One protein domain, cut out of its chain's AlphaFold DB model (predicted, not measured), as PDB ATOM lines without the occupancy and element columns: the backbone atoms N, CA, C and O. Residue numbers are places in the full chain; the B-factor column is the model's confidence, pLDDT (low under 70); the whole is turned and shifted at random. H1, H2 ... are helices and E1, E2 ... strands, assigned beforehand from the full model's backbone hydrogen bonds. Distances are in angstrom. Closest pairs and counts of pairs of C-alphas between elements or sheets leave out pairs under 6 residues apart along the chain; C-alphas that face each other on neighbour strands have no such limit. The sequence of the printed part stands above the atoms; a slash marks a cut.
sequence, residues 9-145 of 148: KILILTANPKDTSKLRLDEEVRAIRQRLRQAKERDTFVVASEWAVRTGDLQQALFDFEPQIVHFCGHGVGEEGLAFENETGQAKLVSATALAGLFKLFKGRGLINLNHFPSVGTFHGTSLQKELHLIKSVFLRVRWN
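AT A GLANCE: This is residues 9 to 145 of the 148 residues of an uncharacterized protein of Stenomitos frigidus ULC18 (UniProt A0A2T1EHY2). A small sheet of three parallel strands, E2, E1 and E3, lies between two helices, H1 on one face and H2 on the other. The hairpin E4 and E5 packs by the last residues of E1 and E3 and leads straight into H3, near H2, while H4, after a long loop, packs on H1; residues 121 to 128 of that loop and of H4 stick out. The 137 printed residues hold four named helices and five named strands, in the order E1 H1 E2 H2 E3 E4 E5 H3 H4; the class is mixed, helices and strands. The sheet runs E2, E1, E3, and E4 and E5 form a separate antiparallel sheet. The whole is compact, with a radius of gyration of the C-alphas of 14.7 A, and spans 46 by 30 by 28 A, only just elongated.

IN THESE COORDINATES: E1, residues 9 to 15, is 19.5 A long and begins at C-alpha 9 (-33.251, -41.526, -35.345). E2 is residues 45 to 50, 16.4 A, and E3 residues 69 to 74, 16.7 A. H1, residues 25 to 38, is 20.0 A long; H2 is residues 57 to 65. E4 is residues 81 to 85, E5 residues 91 to 95, and H3 residues 96 to 105. H4, residues 127 to 143, is 24.8 A long and ends at C-alpha 143 (-27.644, -52.959, -18.674).

HOW THE PARTS SIT: E1 is the inner strand, with N 13 and O 71 of E3 2.8 A apart and N 12 and O 48 of E2 2.9 A apart, both within hydrogen-bond range. E1, H1 and E2 form a strand-helix-strand unit, two parallel neighbour strands with a helix between them in the chain, with a right-handed crossover. E2, H2 and E3 form a split one, E1 lying between its strands, also right-handed. H1 and H2 are on opposite faces of the sheet, at heights of 8.9 A and 9.2 A, and each runs along the strands. H1 and H4 touch, through residues 138 to 142 of H4, at a steep tilt of 42 degrees, opposite ways; their closest C-alphas, of Arg 35 and Val 138, are 6.1 A apart. H4 only grazes the sheet. In the hairpin E4 and E5, N 84 and O 92 are 2.9 A apart. The closest C-alphas of E1 and E4, of Ala 15 and Phe 84, are 5.4 A apart. H2 and H3 are close but not clearly touching, with the C-alphas of Gln 59 and Leu 102 7.6 A apart. Every O i to N i+4 pair is within hydrogen-bond range in H1 and H2, against 5 of 6 in H3 and 11 of 13 in H4.

THE WHOLE: The C-alphas farthest apart, of Thr 88 and Gly 125, are 47.1 A apart. The printed part has no cut. The link from H3 to H4, 21 residues, is long, and residues 112 to 113 in it pair in parallel with residues 69 to 70 of E3. The mean pLDDT of the printed part is 77.4; 38 residues are under 70, among them residues 113 to 132 and 136 to 145.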
ATOM      1  N   LYS A   9     -34.641 -41.089 -35.386       90.31
ATOM      2  CA  LYS A   9     -33.251 -41.526 -35.345       90.31
ATOM      3  C   LYS A   9     -32.748 -41.602 -33.906       90.31
ATOM      4  O   LYS A   9     -32.798 -40.625 -33.154       90.31
ATOM      5  N   ILE A  10     -32.250 -42.778 -33.546       90.25
ATOM      6  CA  ILE A  10     -31.513 -43.043 -32.314       90.25
ATOM      7  C   ILE A  10     -30.029 -43.065 -32.668       90.25
ATOM      8  O   ILE A  10     -29.601 -43.893 -33.471       90.25
ATOM      9  N   LEU A  11     -29.242 -42.188 -32.054       92.62
ATOM     10  CA  LEU A  11     -27.789 -42.206 -32.149       92.62
ATOM     11  C   LEU A  11     -27.202 -42.852 -30.897       92.62
ATOM     12  O   LEU A  11     -27.408 -42.370 -29.781       92.62
ATOM     13  N   ILE A  12     -26.473 -43.948 -31.088       91.50
ATOM     14  CA  ILE A  12     -25.696 -44.582 -30.025       91.50
ATOM     15  C   ILE A  12     -24.259 -44.074 -30.114       91.50
ATOM     16  O   ILE A  12     -23.603 -44.263 -31.133       91.50
ATOM     17  N   LEU A  13     -23.774 -43.435 -29.058       91.25
ATOM     18  CA  LEU A  13     -22.412 -42.923 -28.958       91.25
ATOM     19  C   LEU A  13     -21.632 -43.826 -28.010       91.25
ATOM     20  O   LEU A  13     -22.052 -44.024 -26.870       91.25
ATOM     21  N   THR A  14     -20.513 -44.382 -28.465       91.50
ATOM     22  CA  THR A  14     -19.692 -45.262 -27.623       91.50
ATOM     23  C   THR A  14     -18.351 -44.622 -27.287       91.50
ATOM     24  O   THR A  14     -17.706 -44.052 -28.166       91.50
ATOM     25  N   ALA A  15     -17.919 -44.725 -26.030       89.25
ATOM     26  CA  ALA A  15     -16.621 -44.227 -25.581       89.25
ATOM     27  C   ALA A  15     -15.949 -45.222 -24.624       89.25
ATOM     28  O   ALA A  15     -16.565 -45.712 -23.678       89.25
ATOM     29  N   ASN A  16     -14.674 -45.520 -24.880       87.38
ATOM     30  CA  ASN A  16     -13.871 -46.456 -24.094       87.38
ATOM     31  C   ASN A  16     -12.427 -45.932 -24.011       87.38
ATOM     32  O   ASN A  16     -11.592 -46.355 -24.814       87.38
ATOM     33  N   PRO A  17     -12.147 -44.957 -23.126       87.56
ATOM     34  CA  PRO A  17     -10.820 -44.357 -23.013       87.56
ATOM     35  C   PRO A  17      -9.742 -45.406 -22.723       87.56
ATOM     36  O   PRO A  17      -9.988 -46.397 -22.029       87.56
ATOM     37  N   LYS A  18      -8.528 -45.201 -23.238       88.75
ATOM     38  CA  LYS A  18      -7.457 -46.213 -23.207       88.75
ATOM     39  C   LYS A  18      -6.934 -46.513 -21.803       88.75
ATOM     40  O   LYS A  18      -6.381 -47.586 -21.586       88.75
ATOM     41  N   ASP A  19      -7.093 -45.574 -20.878       89.44
ATOM     42  CA  ASP A  19      -6.707 -45.658 -19.467       89.44
ATOM     43  C   ASP A  19      -7.805 -46.253 -18.567       89.44
ATOM     44  O   ASP A  19      -7.678 -46.241 -17.343       89.44
ATOM     45  N   THR A  20      -8.872 -46.804 -19.154       83.69
ATOM     46  CA  THR A  20      -9.976 -47.446 -18.426       83.69
ATOM     47  C   THR A  20     -10.072 -48.941 -18.725       83.69
ATOM     48  O   THR A  20      -9.509 -49.456 -19.696       83.69
ATOM     49  N   SER A  21     -10.811 -49.669 -17.885       85.69
ATOM     50  CA  SER A  21     -11.130 -51.076 -18.138       85.69
ATOM     51  C   SER A  21     -11.880 -51.227 -19.459       85.69
ATOM     52  O   SER A  21     -12.888 -50.562 -19.690       85.69
ATOM     53  N   LYS A  22     -11.426 -52.134 -20.327       84.75
ATOM     54  CA  LYS A  22     -12.061 -52.337 -21.633       84.75
ATOM     55  C   LYS A  22     -13.485 -52.871 -21.475       84.75
ATOM     56  O   LYS A  22     -13.685 -53.979 -20.985       84.75
ATOM     57  N   LEU A  23     -14.454 -52.113 -21.976       84.88
ATOM     58  CA  LEU A  23     -15.843 -52.552 -22.107       84.88
ATOM     59  C   LEU A  23     -16.092 -53.261 -23.446       84.88
ATOM     60  O   LEU A  23     -15.520 -52.890 -24.473       84.88
ATOM     61  N   ARG A  24     -16.999 -54.248 -23.449       86.81
ATOM     62  CA  ARG A  24     -17.484 -54.949 -24.656       86.81
ATOM     63  C   ARG A  24     -18.640 -54.176 -25.304       86.81
ATOM     64  O   ARG A  24     -19.773 -54.649 -25.392       86.81
ATOM     65  N   LEU A  25     -18.367 -52.926 -25.693       87.19
ATOM     66  CA  LEU A  25     -19.375 -51.999 -26.237       87.19
ATOM     67  C   LEU A  25     -19.964 -52.494 -27.567       87.19
ATOM     68  O   LEU A  25     -21.111 -52.201 -27.895       87.19
ATOM     69  N   ASP A  26     -19.199 -53.289 -28.316       89.38
ATOM     70  CA  ASP A  26     -19.644 -53.999 -29.514       89.38
ATOM     71  C   ASP A  26     -20.855 -54.899 -29.235       89.38
ATOM     72  O   ASP A  26     -21.856 -54.866 -29.962       89.38
ATOM     73  N   GLU A  27     -20.809 -55.656 -28.141       87.56
ATOM     74  CA  GLU A  27     -21.916 -56.510 -27.731       87.56
ATOM     75  C   GLU A  27     -23.115 -55.713 -27.247       87.56
ATOM     76  O   GLU A  27     -24.249 -56.072 -27.575       87.56
ATOM     77  N   GLU A  28     -22.876 -54.631 -26.507       83.31
ATOM     78  CA  GLU A  28     -23.931 -53.761 -26.000       83.31
ATOM     79  C   GLU A  28     -24.740 -53.160 -27.158       83.31
ATOM     80  O   GLU A  28     -25.960 -53.344 -27.238       83.31
ATOM     81  N   VAL A  29     -24.060 -52.542 -28.130       88.62
ATOM     82  CA  VAL A  29     -24.703 -51.969 -29.322       88.62
ATOM     83  C   VAL A  29     -25.404 -53.048 -30.144       88.62
ATOM     84  O   VAL A  29     -26.534 -52.840 -30.600       88.62
ATOM     85  N   ARG A  30     -24.785 -54.224 -30.326       88.44
ATOM     86  CA  ARG A  30     -25.414 -55.353 -31.031       88.44
ATOM     87  C   ARG A  30     -26.718 -55.766 -30.349       88.44
ATOM     88  O   ARG A  30     -27.730 -55.958 -31.029       88.44
ATOM     89  N   ALA A  31     -26.707 -55.870 -29.023       86.00
ATOM     90  CA  ALA A  31     -27.852 -56.287 -28.231       86.00
ATOM     91  C   ALA A  31     -28.975 -55.233 -28.233       86.00
ATOM     92  O   ALA A  31     -30.150 -55.598 -28.314       86.00
ATOM     93  N   ILE A  32     -28.635 -53.940 -28.207       85.12
ATOM     94  CA  ILE A  32     -29.594 -52.834 -28.372       85.12
ATOM     95  C   ILE A  32     -30.262 -52.917 -29.747       85.12
ATOM     96  O   ILE A  32     -31.491 -52.961 -29.842       85.12
ATOM     97  N   ARG A  33     -29.466 -53.007 -30.820       87.69
ATOM     98  CA  ARG A  33     -29.975 -53.095 -32.197       87.69
ATOM     99  C   ARG A  33     -30.890 -54.305 -32.387       87.69
ATOM    100  O   ARG A  33     -31.926 -54.196 -33.035       87.69
ATOM    101  N   GLN A  34     -30.531 -55.459 -31.823       87.06
ATOM    102  CA  GLN A  34     -31.357 -56.664 -31.902       87.06
ATOM    103  C   GLN A  34     -32.703 -56.490 -31.195       87.06
ATOM    104  O   GLN A  34     -33.732 -56.855 -31.761       87.06
ATOM    105  N   ARG A  35     -32.714 -55.906 -29.995       83.94
ATOM    106  CA  ARG A  35     -33.952 -55.674 -29.244       83.94
ATOM    107  C   ARG A  35     -34.865 -54.661 -29.929       83.94
ATOM    108  O   ARG A  35     -36.065 -54.903 -29.996       83.94
ATOM    109  N   LEU A  36     -34.316 -53.583 -30.493       84.12
ATOM    110  CA  LEU A  36     -35.101 -52.615 -31.270       84.12
ATOM    111  C   LEU A  36     -35.745 -53.263 -32.504       84.12
ATOM    112  O   LEU A  36     -36.916 -53.018 -32.771       84.12
ATOM    113  N   ARG A  37     -35.040 -54.169 -33.197       82.81
ATOM    114  CA  ARG A  37     -35.618 -54.933 -34.319       82.81
ATOM    115  C   ARG A  37     -36.757 -55.869 -33.907       82.81
ATOM    116  O   ARG A  37     -37.648 -56.125 -34.709       82.81
ATOM    117  N   GLN A  38     -36.711 -56.403 -32.690       81.94
ATOM    118  CA  GLN A  38     -37.734 -57.305 -32.150       81.94
ATOM    119  C   GLN A  38     -38.918 -56.558 -31.514       81.94
ATOM    120  O   GLN A  38     -39.928 -57.176 -31.182       81.94
ATOM    121  N   ALA A  39     -38.805 -55.242 -31.320       80.06
ATOM    122  CA  ALA A  39     -39.865 -54.434 -30.742       80.06
ATOM    123  C   ALA A  39     -41.078 -54.340 -31.680       80.06
ATOM    124  O   ALA A  39     -40.954 -54.347 -32.906       80.06
ATOM    125  N   LYS A  40     -42.271 -54.184 -31.093       71.81
ATOM    126  CA  LYS A  40     -43.521 -54.008 -31.854       71.81
ATOM    127  C   LYS A  40     -43.487 -52.786 -32.783       71.81
ATOM    128  O   LYS A  40     -44.150 -52.797 -33.810       71.81
ATOM    129  N   GLU A  41     -42.682 -51.780 -32.446       72.56
ATOM    130  CA  GLU A  41     -42.532 -50.511 -33.173       72.56
ATOM    131  C   GLU A  41     -41.188 -50.427 -33.925       72.56
ATOM    132  O   GLU A  41     -40.601 -49.355 -34.055       72.56
ATOM    133  N   ARG A  42     -40.655 -51.564 -34.396       68.75
ATOM    134  CA  ARG A  42     -39.338 -51.633 -35.062       68.75
ATOM    135  C   ARG A  42     -39.192 -50.686 -36.263       68.75
ATOM    136  O   ARG A  42     -38.092 -50.211 -36.512       68.75
ATOM    137  N   ASP A  43     -40.284 -50.407 -36.976       76.75
ATOM    138  CA  ASP A  43     -40.284 -49.563 -38.179       76.75
ATOM    139  C   ASP A  43     -40.351 -48.055 -37.832       76.75
ATOM    140  O   ASP A  43     -40.218 -47.195 -38.701       76.75
ATOM    141  N   THR A  44     -40.511 -47.718 -36.547       82.00
ATOM    142  CA  THR A  44     -40.568 -46.337 -36.041       82.00
ATOM    143  C   THR A  44     -39.177 -45.757 -35.772       82.00
ATOM    144  O   THR A  44     -39.035 -44.538 -35.660       82.00
ATOM    145  N   PHE A  45     -38.136 -46.596 -35.680       84.88
ATOM    146  CA  PHE A  45     -36.795 -46.171 -35.277       84.88
ATOM    147  C   PHE A  45     -35.708 -46.574 -36.275       84.88
ATOM    148  O   PHE A  45     -35.592 -47.735 -36.661       84.88
ATOM    149  N   VAL A  46     -34.828 -45.628 -36.604       88.81
ATOM    150  CA  VAL A  46     -33.557 -45.881 -37.302       88.81
ATOM    151  C   VAL A  46     -32.418 -45.714 -36.310       88.81
ATOM    152  O   VAL A  46     -32.360 -44.728 -35.579       88.81
ATOM    153  N   VAL A  47     -31.502 -46.679 -36.277       89.62
ATOM    154  CA  VAL A  47     -30.383 -46.687 -35.327       89.62
ATOM    155  C   VAL A  47     -29.080 -46.390 -36.056       89.62
ATOM    156  O   VAL A  47     -28.658 -47.167 -36.910       89.62
ATOM    157  N   ALA A  48     -28.423 -45.305 -35.661       93.25
ATOM    158  CA  ALA A  48     -27.044 -44.995 -36.010       93.25
ATOM    159  C   ALA A  48     -26.119 -45.297 -34.822       93.25
ATOM    160  O   ALA A  48     -26.560 -45.362 -33.668       93.25
ATOM    161  N   SER A  49     -24.834 -45.532 -35.082       93.19
ATOM    162  CA  SER A  49     -23.854 -45.711 -34.008       93.19
ATOM    163  C   SER A  49     -22.514 -45.116 -34.398       93.19
ATOM    164  O   SER A  49     -21.988 -45.491 -35.440       93.19
ATOM    165  N   GLU A  50     -21.982 -44.261 -33.532       94.25
ATOM    166  CA  GLU A  50     -20.634 -43.706 -33.634       94.25
ATOM    167  C   GLU A  50     -19.730 -44.335 -32.574       94.25
ATOM    168  O   GLU A  50     -20.122 -44.541 -31.414       94.25
ATOM    169  N   TRP A  51     -18.517 -44.681 -32.999       91.88
ATOM    170  CA  TRP A  51     -17.580 -45.469 -32.209       91.88
ATOM    171  C   TRP A  51     -16.376 -44.657 -31.774       91.88
ATOM    172  O   TRP A  51     -15.912 -43.805 -32.519       91.88
ATOM    173  N   ALA A  52     -15.856 -44.966 -30.582       88.81
ATOM    174  CA  ALA A  52     -14.683 -44.294 -30.016       88.81
ATOM    175  C   ALA A  52     -14.828 -42.758 -29.987       88.81
ATOM    176  O   ALA A  52     -13.878 -42.021 -30.234       88.81
ATOM    177  N   VAL A  53     -16.038 -42.295 -29.672       88.81
ATOM    178  CA  VAL A  53     -16.420 -40.885 -29.670       88.81
ATOM    179  C   VAL A  53     -15.612 -40.143 -28.615       88.81
ATOM    180  O   VAL A  53     -15.645 -40.481 -27.425       88.81
ATOM    181  N   ARG A  54     -14.901 -39.106 -29.047       91.19
ATOM    182  CA  ARG A  54     -14.168 -38.192 -28.170       91.19
ATOM    183  C   ARG A  54     -15.042 -37.028 -27.751       91.19
ATOM    184  O   ARG A  54     -16.082 -36.750 -28.346       91.19
ATOM    185  N   THR A  55     -14.588 -36.270 -26.754       86.69
ATOM    186  CA  THR A  55     -15.343 -35.084 -26.308       86.69
ATOM    187  C   THR A  55     -15.565 -34.057 -27.422       86.69
ATOM    188  O   THR A  55     -16.593 -33.387 -27.418       86.69
ATOM    189  N   GLY A  56     -14.615 -33.929 -28.359       86.25
ATOM    190  CA  GLY A  56     -14.712 -33.011 -29.503       86.25
ATOM    191  C   GLY A  56     -15.716 -33.459 -30.569       86.25
ATOM    192  O   GLY A  56     -16.331 -32.621 -31.220       86.25
ATOM    193  N   ASP A  57     -15.955 -34.765 -30.678       89.81
ATOM    194  CA  ASP A  57     -16.797 -35.352 -31.725       89.81
ATOM    195  C   ASP A  57     -18.291 -35.238 -31.394       89.81
ATOM    196  O   ASP A  57     -19.141 -35.373 -32.269       89.81
ATOM    197  N   LEU A  58     -18.637 -34.965 -30.129       87.75
ATOM    198  CA  LEU A  58     -20.023 -34.941 -29.655       87.75
ATOM    199  C   LEU A  58     -20.903 -33.959 -30.426       87.75
ATOM    200  O   LEU A  58     -21.988 -34.323 -30.868       87.75
ATOM    201  N   GLN A  59     -20.459 -32.711 -30.579       89.19
ATOM    202  CA  GLN A  59     -21.239 -31.694 -31.289       89.19
ATOM    203  C   GLN A  59     -21.417 -32.056 -32.761       89.19
ATOM    204  O   GLN A  59     -22.529 -31.950 -33.280       89.19
ATOM    205  N   GLN A  60     -20.340 -32.524 -33.392       90.12
ATOM    206  CA  GLN A  60     -20.335 -32.905 -34.797       90.12
ATOM    207  C   GLN A  60     -21.265 -34.097 -35.044       90.12
ATOM    208  O   GLN A  60     -22.141 -34.020 -35.896       90.12
ATOM    209  N   ALA A  61     -21.195 -35.141 -34.212       91.38
ATOM    210  CA  ALA A  61     -22.086 -36.292 -34.306       91.38
ATOM    211  C   ALA A  61     -23.566 -35.901 -34.115       91.38
ATOM    212  O   ALA A  61     -24.446 -36.387 -34.822       91.38
ATOM    213  N   LEU A  62     -23.882 -34.993 -33.188       90.12
ATOM    214  CA  LEU A  62     -25.261 -34.509 -33.040       90.12
ATOM    215  C   LEU A  62     -25.732 -33.692 -34.248       90.12
ATOM    216  O   LEU A  62     -26.915 -33.744 -34.591       90.12
ATOM    217  N   PHE A  63     -24.831 -32.944 -34.880       89.75
ATOM    218  CA  PHE A  63     -25.128 -32.164 -36.072       89.75
ATOM    219  C   PHE A  63     -25.325 -33.050 -37.306       89.75
ATOM    220  O   PHE A  63     -26.345 -32.922 -37.969       89.75
ATOM    221  N   ASP A  64     -24.415 -33.988 -37.568       91.12
ATOM    222  CA  ASP A  64     -24.438 -34.837 -38.766       91.12
ATOM    223  C   ASP A  64     -25.608 -35.816 -38.765       91.12
ATOM    224  O   ASP A  64     -26.238 -36.083 -39.791       91.12
ATOM    225  N   PHE A  65     -25.914 -36.372 -37.594       90.88
ATOM    226  CA  PHE A  65     -26.981 -37.351 -37.480       90.88
ATOM    227  C   PHE A  65     -28.337 -36.707 -37.221       90.88
ATOM    228  O   PHE A  65     -29.342 -37.347 -37.513       90.88
ATOM    229  N   GLU A  66     -28.406 -35.492 -36.682       89.62
ATOM    230  CA  GLU A  66     -29.660 -34.864 -36.241       89.62
ATOM    231  C   GLU A  66     -30.594 -35.835 -35.482       89.62
ATOM    232  O   GLU A  66     -31.757 -36.023 -35.860       89.62
ATOM    233  N   PRO A  67     -30.099 -36.538 -34.446       90.75
ATOM    234  CA  PRO A  67     -30.898 -37.547 -33.776       90.75
ATOM    235  C   PRO A  67     -32.013 -36.920 -32.939       90.75
ATOM    236  O   PRO A  67     -31.853 -35.859 -32.338       90.75
ATOM    237  N   GLN A  68     -33.130 -37.634 -32.816       88.75
ATOM    238  CA  GLN A  68     -34.172 -37.317 -31.835       88.75
ATOM    239  C   GLN A  68     -33.854 -37.945 -30.476       88.75
ATOM    240  O   GLN A  68     -34.360 -37.508 -29.447       88.75
ATOM    241  N   ILE A  69     -33.021 -38.986 -30.451       85.81
ATOM    242  CA  ILE A  69     -32.689 -39.735 -29.243       85.81
ATOM    243  C   ILE A  69     -31.194 -40.038 -29.248       85.81
ATOM    244  O   ILE A  69     -30.675 -40.562 -30.231       85.81
ATOM    245  N   VAL A  70     -30.509 -39.769 -28.137       87.50
ATOM    246  CA  VAL A  70     -29.100 -40.126 -27.940       87.50
ATOM    247  C   VAL A  70     -28.966 -41.074 -26.756       87.50
ATOM    248  O   VAL A  70     -29.536 -40.850 -25.683       87.50
ATOM    249  N   HIS A  71     -28.194 -42.134 -26.961       87.69
ATOM    250  CA  HIS A  71     -27.799 -43.083 -25.930       87.69
ATOM    251  C   HIS A  71     -26.277 -43.174 -25.884       87.69
ATOM    252  O   HIS A  71     -25.652 -43.318 -26.931       87.69
ATOM    253  N   PHE A  72     -25.687 -43.117 -24.689       86.69
ATOM    254  CA  PHE A  72     -24.251 -43.338 -24.544       86.69
ATOM    255  C   PHE A  72     -23.970 -44.702 -23.929       86.69
ATOM    256  O   PHE A  72     -24.556 -45.036 -22.898       86.69
ATOM    257  N   CYS A  73     -23.027 -45.421 -24.528       85.50
ATOM    258  CA  CYS A  73     -22.454 -46.654 -24.002       85.50
ATOM    259  C   CYS A  73     -20.986 -46.392 -23.653       85.50
ATOM    260  O   CYS A  73     -20.223 -45.888 -24.478       85.50
ATOM    261  N   GLY A  74     -20.572 -46.711 -22.435       85.56
ATOM    262  CA  GLY A  74     -19.224 -46.400 -21.977       85.56
ATOM    263  C   GLY A  74     -19.149 -46.275 -20.469       85.56
ATOM    264  O   GLY A  74     -20.077 -46.635 -19.742       85.56
ATOM    265  N   HIS A  75     -18.035 -45.726 -20.006       81.88
ATOM    266  CA  HIS A  75     -17.814 -45.477 -18.588       81.88
ATOM    267  C   HIS A  75     -18.630 -44.274 -18.113       81.88
ATOM    268  O   HIS A  75     -18.653 -43.220 -18.752       81.88
ATOM    269  N   GLY A  76     -19.289 -44.421 -16.966       77.19
ATOM    270  CA  GLY A  76     -20.056 -43.360 -16.322       77.19
ATOM    271  C   GLY A  76     -19.830 -43.360 -14.819       77.19
ATOM    272  O   GLY A  76     -19.645 -44.415 -14.215       77.19
ATOM    273  N   VAL A  77     -19.869 -42.177 -14.216       72.12
ATOM    274  CA  VAL A  77     -19.698 -41.987 -12.769       72.12
ATOM    275  C   VAL A  77     -21.058 -41.630 -12.174       72.12
ATOM    276  O   VAL A  77     -21.311 -40.500 -11.776       72.12
ATOM    277  N   GLY A  78     -21.995 -42.581 -12.214       68.50
ATOM    278  CA  GLY A  78     -23.358 -42.373 -11.711       68.50
ATOM    279  C   GLY A  78     -24.042 -41.141 -12.320       68.50
ATOM    280  O   GLY A  78     -24.190 -41.043 -13.538       68.50
ATOM    281  N   GLU A  79     -24.474 -40.214 -11.463       65.81
ATOM    282  CA  GLU A  79     -25.109 -38.951 -11.866       65.81
ATOM    283  C   GLU A  79     -24.105 -37.846 -12.233       65.81
ATOM    284  O   GLU A  79     -24.502 -36.821 -12.791       65.81
ATOM    285  N   GLU A  80     -22.813 -38.039 -11.961       71.44
ATOM    286  CA  GLU A  80     -21.793 -37.002 -12.132       71.44
ATOM    287  C   GLU A  80     -21.469 -36.760 -13.608       71.44
ATOM    288  O   GLU A  80     -21.278 -35.613 -14.023       71.44
ATOM    289  N   GLY A  81     -21.469 -37.810 -14.435       78.50
ATOM    290  CA  GLY A  81     -21.195 -37.673 -15.860       78.50
ATOM    291  C   GLY A  81     -20.764 -38.952 -16.565       78.50
ATOM    292  O   GLY A  81     -20.874 -40.062 -16.043       78.50
ATOM    293  N   LEU A  82     -20.261 -38.762 -17.783       83.94
ATOM    294  CA  LEU A  82     -19.757 -39.818 -18.661       83.94
ATOM    295  C   LEU A  82     -18.287 -39.561 -18.982       83.94
ATOM    296  O   LEU A  82     -17.892 -38.418 -19.216       83.94
ATOM    297  N   ALA A  83     -17.480 -40.617 -18.997       86.31
ATOM    298  CA  ALA A  83     -16.080 -40.532 -19.372       86.31
ATOM    299  C   ALA A  83     -15.925 -40.768 -20.879       86.31
ATOM    300  O   ALA A  83     -16.338 -41.794 -21.419       86.31
ATOM    301  N   PHE A  84     -15.307 -39.800 -21.543       88.69
ATOM    302  CA  PHE A  84     -14.985 -39.832 -22.966       88.69
ATOM    303  C   PHE A  84     -13.481 -39.865 -23.171       88.69
ATOM    304  O   PHE A  84     -12.720 -39.505 -22.279       88.69
ATOM    305  N   GLU A  85     -13.046 -40.268 -24.358       89.31
ATOM    306  CA  GLU A  85     -11.636 -40.185 -24.724       89.31
ATOM    307  C   GLU A  85     -11.281 -38.725 -25.083       89.31
ATOM    308  O   GLU A  85     -12.042 -38.031 -25.769       89.31
ATOM    309  N   ASN A  86     -10.143 -38.228 -24.597       89.44
ATOM    310  CA  ASN A  86      -9.551 -36.967 -25.046       89.44
ATOM    311  C   ASN A  86      -8.527 -37.205 -26.178       89.44
ATOM    312  O   ASN A  86      -8.292 -38.326 -26.614       89.44
ATOM    313  N   GLU A  87      -7.871 -36.151 -26.656       87.75
ATOM    314  CA  GLU A  87      -6.886 -36.260 -27.746       87.75
ATOM    315  C   GLU A  87      -5.665 -37.130 -27.398       87.75
ATOM    316  O   GLU A  87      -5.036 -37.692 -28.294       87.75
ATOM    317  N   THR A  88      -5.353 -37.299 -26.108       89.12
ATOM    318  CA  THR A  88      -4.244 -38.139 -25.629       89.12
ATOM    319  C   THR A  88      -4.657 -39.591 -25.371       89.12
ATOM    320  O   THR A  88      -3.814 -40.417 -25.021       89.12
ATOM    321  N   GLY A  89      -5.928 -39.946 -25.585       86.44
ATOM    322  CA  GLY A  89      -6.450 -41.285 -25.318       86.44
ATOM    323  C   GLY A  89      -6.897 -41.519 -23.871       86.44
ATOM    324  O   GLY A  89      -7.289 -42.637 -23.544       86.44
ATOM    325  N   GLN A  90      -6.822 -40.504 -23.012       89.81
ATOM    326  CA  GLN A  90      -7.169 -40.585 -21.593       89.81
ATOM    327  C   GLN A  90      -8.640 -40.259 -21.345       89.81
ATOM    328  O   GLN A  90      -9.290 -39.562 -22.135       89.81
ATOM    329  N   ALA A  91      -9.154 -40.729 -20.213       88.88
ATOM    330  CA  ALA A  91     -10.499 -40.449 -19.765       88.88
ATOM    331  C   ALA A  91     -10.655 -38.967 -19.415       88.88
ATOM    332  O   ALA A  91      -9.940 -38.394 -18.595       88.88
ATOM    333  N   LYS A  92     -11.664 -38.347 -20.015       90.12
ATOM    334  CA  LYS A  92     -12.138 -37.009 -19.697       90.12
ATOM    335  C   LYS A  92     -13.596 -37.096 -19.289       90.12
ATOM    336  O   LYS A  92     -14.465 -37.415 -20.102       90.12
ATOM    337  N   LEU A  93     -13.858 -36.797 -18.021       87.50
ATOM    338  CA  LEU A  93     -15.214 -36.731 -17.497       87.50
ATOM    339  C   LEU A  93     -15.931 -35.511 -18.085       87.50
ATOM    340  O   LEU A  93     -15.470 -34.375 -17.961       87.50
ATOM    341  N   VAL A  94     -17.077 -35.752 -18.710       86.75
ATOM    342  CA  VAL A  94     -18.016 -34.711 -19.123       86.75
ATOM    343  C   VAL A  94     -19.210 -34.780 -18.189       86.75
ATOM    344  O   VAL A  94     -19.892 -35.805 -18.112       86.75
ATOM    345  N   SER A  95     -19.455 -33.684 -17.475       84.94
ATOM    346  CA  SER A  95     -20.498 -33.649 -16.458       84.94
ATOM    347  C   SER A  95     -21.898 -33.770 -17.057       84.94
ATOM    348  O   SER A  95     -22.154 -33.342 -18.189       84.94
ATOM    349  N   ALA A  96     -22.842 -34.287 -16.269       79.31
ATOM    350  CA  ALA A  96     -24.252 -34.322 -16.659       79.31
ATOM    351  C   ALA A  96     -24.788 -32.923 -17.023       79.31
ATOM    352  O   ALA A  96     -25.531 -32.775 -17.995       79.31
ATOM    353  N   THR A  97     -24.354 -31.876 -16.309       81.44
ATOM    354  CA  THR A  97     -24.706 -30.479 -16.607       81.44
ATOM    355  C   THR A  97     -24.171 -30.022 -17.964       81.44
ATOM    356  O   THR A  97     -24.906 -29.381 -18.716       81.44
ATOM    357  N   ALA A  98     -22.925 -30.366 -18.307       84.81
ATOM    358  CA  ALA A  98     -22.338 -30.026 -19.601       84.81
ATOM    359  C   ALA A  98     -23.066 -30.737 -20.752       84.81
ATOM    360  O   ALA A  98     -23.412 -30.100 -21.748       84.81
ATOM    361  N   LEU A  99     -23.391 -32.024 -20.585       83.50
ATOM    362  CA  LEU A  99     -24.200 -32.781 -21.545       83.50
ATOM    363  C   LEU A  99     -25.603 -32.179 -21.699       83.50
ATOM    364  O   LEU A  99     -26.083 -31.991 -22.813       83.50
ATOM    365  N   ALA A 100     -26.261 -31.815 -20.596       81.69
ATOM    366  CA  ALA A 100     -27.563 -31.154 -20.643       81.69
ATOM    367  C   ALA A 100     -27.494 -29.794 -21.360       81.69
ATOM    368  O   ALA A 100     -28.400 -29.456 -22.122       81.69
ATOM    369  N   GLY A 101     -26.425 -29.023 -21.139       82.44
ATOM    370  CA  GLY A 101     -26.149 -27.776 -21.852       82.44
ATOM    371  C   GLY A 101     -25.996 -27.994 -23.357       82.44
ATOM    372  O   GLY A 101     -26.667 -27.320 -24.135       82.44
ATOM    373  N   LEU A 102     -25.206 -28.995 -23.751       84.50
ATOM    374  CA  LEU A 102     -25.055 -29.411 -25.144       84.50
ATOM    375  C   LEU A 102     -26.415 -29.742 -25.772       84.50
ATOM    376  O   LEU A 102     -26.765 -29.183 -26.804       84.50
ATOM    377  N   PHE A 103     -27.231 -30.574 -25.124       82.19
ATOM    378  CA  PHE A 103     -28.534 -30.965 -25.667       82.19
ATOM    379  C   PHE A 103     -29.548 -29.824 -25.749       82.19
ATOM    380  O   PHE A 103     -30.396 -29.828 -26.641       82.19
ATOM    381  N   LYS A 104     -29.448 -28.810 -24.880       79.69
ATOM    382  CA  LYS A 104     -30.282 -27.605 -24.993       79.69
ATOM    383  C   LYS A 104     -30.059 -26.873 -26.318       79.69
ATOM    384  O   LYS A 104     -31.034 -26.358 -26.861       79.69
ATOM    385  N   LEU A 105     -28.841 -26.891 -26.866       80.50
ATOM    386  CA  LEU A 105     -28.533 -26.290 -28.173       80.50
ATOM    387  C   LEU A 105     -29.299 -26.969 -29.322       80.50
ATOM    388  O   LEU A 105     -29.611 -26.333 -30.321       80.50
ATOM    389  N   PHE A 106     -29.677 -28.236 -29.143       77.31
ATOM    390  CA  PHE A 106     -30.419 -29.032 -30.123       77.31
ATOM    391  C   PHE A 106     -31.910 -29.189 -29.762       77.31
ATOM    392  O   PHE A 106     -32.649 -29.893 -30.448       77.31
ATOM    393  N   LYS A 107     -32.398 -28.521 -28.703       63.25
ATOM    394  CA  LYS A 107     -33.766 -28.700 -28.176       63.25
ATOM    395  C   LYS A 107     -34.863 -28.284 -29.160       63.25
ATOM    396  O   LYS A 107     -35.945 -28.863 -29.128       63.25
ATOM    397  N   GLY A 108     -34.571 -27.360 -30.080       61.47
ATOM    398  CA  GLY A 108     -35.466 -27.017 -31.195       61.47
ATOM    399  C   GLY A 108     -35.773 -28.191 -32.139       61.47
ATOM    400  O   GLY A 108     -36.673 -28.081 -32.961       61.47
ATOM    401  N   ARG A 109     -35.056 -29.319 -32.001       64.31
ATOM    402  CA  ARG A 109     -35.172 -30.533 -32.825       64.31
ATOM    403  C   ARG A 109     -35.756 -31.738 -32.069       64.31
ATOM    404  O   ARG A 109     -35.804 -32.836 -32.610       64.31
ATOM    405  N   GLY A 110     -36.191 -31.553 -30.816       64.12
ATOM    406  CA  GLY A 110     -36.813 -32.619 -30.017       64.12
ATOM    407  C   GLY A 110     -35.845 -33.680 -29.479       64.12
ATOM    408  O   GLY A 110     -36.276 -34.795 -29.201       64.12
ATOM    409  N   LEU A 111     -34.557 -33.348 -29.332       73.50
ATOM    410  CA  LEU A 111     -33.526 -34.281 -28.876       73.50
ATOM    411  C   LEU A 111     -33.689 -34.687 -27.396       73.50
ATOM    412  O   LEU A 111     -33.799 -33.838 -26.509       73.50
ATOM    413  N   ILE A 112     -33.637 -35.996 -27.132       74.38
ATOM    414  CA  ILE A 112     -33.754 -36.618 -25.808       74.38
ATOM    415  C   ILE A 112     -32.478 -37.404 -25.460       74.38
ATOM    416  O   ILE A 112     -32.051 -38.270 -26.220       74.38
ATOM    417  N   ASN A 113     -31.912 -37.164 -24.270       68.50
ATOM    418  CA  ASN A 113     -30.839 -37.983 -23.690       68.50
ATOM    419  C   ASN A 113     -31.418 -39.081 -22.787       68.50
ATOM    420  O   ASN A 113     -32.120 -38.782 -21.820       68.50
ATOM    421  N   LEU A 114     -31.093 -40.343 -23.066       64.69
ATOM    422  CA  LEU A 114     -31.608 -41.484 -22.302       64.69
ATOM    423  C   LEU A 114     -30.832 -41.815 -21.024       64.69
ATOM    424  O   LEU A 114     -31.375 -42.516 -20.170       64.69
ATOM    425  N   ASN A 115     -29.604 -41.320 -20.862       63.22
ATOM    426  CA  ASN A 115     -28.763 -41.679 -19.714       63.22
ATOM    427  C   ASN A 115     -29.039 -40.832 -18.468       63.22
ATOM    428  O   ASN A 115     -28.755 -41.270 -17.359       63.22
ATOM    429  N   HIS A 116     -29.614 -39.642 -18.643       53.62
ATOM    430  CA  HIS A 116     -29.925 -38.715 -17.561       53.62
ATOM    431  C   HIS A 116     -31.400 -38.328 -17.642       53.62
ATOM    432  O   HIS A 116     -31.758 -37.250 -18.115       53.62
ATOM    433  N   PHE A 117     -32.271 -39.245 -17.227       43.97
ATOM    434  CA  PHE A 117     -33.652 -38.897 -16.925       43.97
ATOM    435  C   PHE A 117     -33.791 -38.871 -15.401       43.97
ATOM    436  O   PHE A 117     -33.764 -39.953 -14.807       43.97
ATOM    437  N   PRO A 118     -33.958 -37.699 -14.756       35.53
ATOM    438  CA  PRO A 118     -34.484 -37.685 -13.399       35.53
ATOM    439  C   PRO A 118     -35.806 -38.455 -13.413       35.53
ATOM    440  O   PRO A 118     -36.543 -38.413 -14.409       35.53
ATOM    441  N   SER A 119     -36.058 -39.219 -12.349       35.28
ATOM    442  CA  SER A 119     -37.297 -39.967 -12.122       35.28
ATOM    443  C   SER A 119     -38.480 -39.186 -12.681       35.28
ATOM    444  O   SER A 119     -38.738 -38.055 -12.271       35.28
ATOM    445  N   VAL A 120     -39.105 -39.767 -13.702       40.31
ATOM    446  CA  VAL A 120     -40.130 -39.146 -14.535       40.31
ATOM    447  C   VAL A 120     -41.171 -38.512 -13.615       40.31
ATOM    448  O   VAL A 120     -41.930 -39.228 -12.967       40.31
ATOM    449  N   GLY A 121     -41.209 -37.178 -13.556       37.19
ATOM    450  CA  GLY A 121     -42.414 -36.481 -13.133       37.19
ATOM    451  C   GLY A 121     -43.556 -37.021 -13.984       37.19
ATOM    452  O   GLY A 121     -43.372 -37.260 -15.180       37.19
ATOM    453  N   THR A 122     -44.673 -37.324 -13.342       35.78
ATOM    454  CA  THR A 122     -45.791 -38.112 -13.856       35.78
ATOM    455  C   THR A 122     -46.412 -37.477 -15.104       35.78
ATOM    456  O   THR A 122     -47.452 -36.829 -15.049       35.78
ATOM    457  N   PHE A 123     -45.788 -37.657 -16.268       40.81
ATOM    458  CA  PHE A 123     -46.470 -37.470 -17.538       40.81
ATOM    459  C   PHE A 123     -47.578 -38.535 -17.574       40.81
ATOM    460  O   PHE A 123     -47.369 -39.678 -17.165       40.81
ATOM    461  N   HIS A 124     -48.787 -38.154 -17.960       39.78
ATOM    462  CA  HIS A 124     -49.911 -39.074 -18.087       39.78
ATOM    463  C   HIS A 124     -50.282 -39.172 -19.572       39.78
ATOM    464  O   HIS A 124     -50.597 -38.168 -20.205       39.78
ATOM    465  N   GLY A 125     -50.246 -40.382 -20.131       47.34
ATOM    466  CA  GLY A 125     -51.032 -40.793 -21.298       47.34
ATOM    467  C   GLY A 125     -50.617 -40.322 -22.699       47.34
ATOM    468  O   GLY A 125     -51.433 -40.456 -23.607       47.34
ATOM    469  N   THR A 126     -49.404 -39.811 -22.946       58.72
ATOM    470  CA  THR A 126     -49.024 -39.321 -24.297       58.72
ATOM    471  C   THR A 126     -48.308 -40.372 -25.164       58.72
ATOM    472  O   THR A 126     -47.676 -41.295 -24.648       58.72
ATOM    473  N   SER A 127     -48.357 -40.224 -26.501       60.78
ATOM    474  CA  SER A 127     -47.601 -41.068 -27.459       60.78
ATOM    475  C   SER A 127     -46.106 -41.122 -27.122       60.78
ATOM    476  O   SER A 127     -45.498 -42.188 -27.111       60.78
ATOM    477  N   LEU A 128     -45.544 -39.975 -26.724       62.50
ATOM    478  CA  LEU A 128     -44.148 -39.837 -26.315       62.50
ATOM    479  C   LEU A 128     -43.798 -40.732 -25.115       62.50
ATOM    480  O   LEU A 128     -42.691 -41.255 -25.035       62.50
ATOM    481  N   GLN A 129     -44.724 -40.939 -24.173       63.09
ATOM    482  CA  GLN A 129     -44.465 -41.802 -23.020       63.09
ATOM    483  C   GLN A 129     -44.382 -43.276 -23.380       63.09
ATOM    484  O   GLN A 129     -43.560 -43.983 -22.805       63.09
ATOM    485  N   LYS A 130     -45.229 -43.742 -24.302       63.97
ATOM    486  CA  LYS A 130     -45.198 -45.136 -24.763       63.97
ATOM    487  C   LYS A 130     -43.889 -45.420 -25.492       63.97
ATOM    488  O   LYS A 130     -43.230 -46.407 -25.178       63.97
ATOM    489  N   GLU A 131     -43.461 -44.496 -26.350       67.19
ATOM    490  CA  GLU A 131     -42.165 -44.557 -27.031       67.19
ATOM    491  C   GLU A 131     -41.000 -44.544 -26.030       67.19
ATOM    492  O   GLU A 131     -40.141 -45.423 -26.060       67.19
ATOM    493  N   LEU A 132     -40.989 -43.593 -25.086       68.25
ATOM    494  CA  LEU A 132     -39.967 -43.505 -24.038       68.25
ATOM    495  C   LEU A 132     -39.937 -44.757 -23.161       68.25
ATOM    496  O   LEU A 132     -38.860 -45.194 -22.764       68.25
ATOM    497  N   HIS A 133     -41.095 -45.335 -22.848       70.38
ATOM    498  CA  HIS A 133     -41.189 -46.576 -22.086       70.38
ATOM    499  C   HIS A 133     -40.620 -47.757 -22.877       70.38
ATOM    500  O   HIS A 133     -39.826 -48.521 -22.330       70.38
ATOM    501  N   LEU A 134     -40.956 -47.880 -24.164       69.12
ATOM    502  CA  LEU A 134     -40.412 -48.909 -25.046       69.12
ATOM    503  C   LEU A 134     -38.888 -48.806 -25.131       69.12
ATOM    504  O   LEU A 134     -38.186 -49.779 -24.863       69.12
ATOM    505  N   ILE A 135     -38.386 -47.612 -25.426       71.25
ATOM    506  CA  ILE A 135     -36.962 -47.293 -25.464       71.25
ATOM    507  C   ILE A 135     -36.315 -47.693 -24.133       71.25
ATOM    508  O   ILE A 135     -35.449 -48.566 -24.108       71.25
ATOM    509  N   LYS A 136     -36.791 -47.167 -22.998       69.88
ATOM    510  CA  LYS A 136     -36.258 -47.520 -21.672       69.88
ATOM    511  C   LYS A 136     -36.287 -49.026 -21.414       69.88
ATOM    512  O   LYS A 136     -35.314 -49.548 -20.885       69.88
ATOM    513  N   SER A 137     -37.338 -49.740 -21.815       67.19
ATOM    514  CA  SER A 137     -37.434 -51.197 -21.641       67.19
ATOM    515  C   SER A 137     -36.369 -51.962 -22.435       67.19
ATOM    516  O   SER A 137     -35.839 -52.966 -21.955       67.19
ATOM    517  N   VAL A 138     -36.008 -51.459 -23.619       68.75
ATOM    518  CA  VAL A 138     -34.948 -52.024 -24.455       68.75
ATOM    519  C   VAL A 138     -33.578 -51.753 -23.833       68.75
ATOM    520  O   VAL A 138     -32.801 -52.694 -23.672       68.75
ATOM    521  N   PHE A 139     -33.301 -50.508 -23.435       68.56
ATOM    522  CA  PHE A 139     -31.992 -50.098 -22.913       68.56
ATOM    523  C   PHE A 139     -31.726 -50.600 -21.479       68.56
ATOM    524  O   PHE A 139     -30.644 -51.116 -21.201       68.56
ATOM    525  N   LEU A 140     -32.713 -50.562 -20.572       60.44
ATOM    526  CA  LEU A 140     -32.556 -51.064 -19.197       60.44
ATOM    527  C   LEU A 140     -32.269 -52.569 -19.170       60.44
ATOM    528  O   LEU A 140     -31.456 -53.025 -18.373       60.44
ATOM    529  N   ARG A 141     -32.874 -53.356 -20.066       52.78
ATOM    530  CA  ARG A 141     -32.681 -54.817 -20.102       52.78
ATOM    531  C   ARG A 141     -31.335 -55.245 -20.701       52.78
ATOM    532  O   ARG A 141     -30.939 -56.401 -20.542       52.78
ATOM    533  N   VAL A 142     -30.637 -54.331 -21.380       52.50
ATOM    534  CA  VAL A 142     -29.250 -54.521 -21.838       52.50
ATOM    535  C   VAL A 142     -28.286 -54.335 -20.661       52.50
ATOM    536  O   VAL A 142     -27.443 -55.199 -20.438       52.50
ATOM    537  N   ARG A 143     -28.488 -53.293 -19.840       51.44
ATOM    538  CA  ARG A 143     -27.644 -52.959 -18.674       51.44
ATOM    539  C   ARG A 143     -27.691 -53.997 -17.533       51.44
ATOM    540  O   ARG A 143     -26.793 -54.013 -16.706       51.44
ATOM    541  N   TRP A 144     -28.684 -54.893 -17.512       31.19
ATOM    542  CA  TRP A 144     -28.796 -56.007 -16.547       31.19
ATOM    543  C   TRP A 144     -28.147 -57.331 -16.995       31.19
ATOM    544  O   TRP A 144     -28.175 -58.295 -16.239       31.19
ATOM    545  N   ASN A 145     -27.587 -57.419 -18.209       32.28
ATOM    546  CA  ASN A 145     -26.955 -58.655 -18.707       32.28
ATOM    547  C   ASN A 145     -25.419 -58.619 -18.725       32.28
ATOM    548  O   ASN A 145     -24.801 -59.559 -19.217       32.28
TER     549      ASN A 145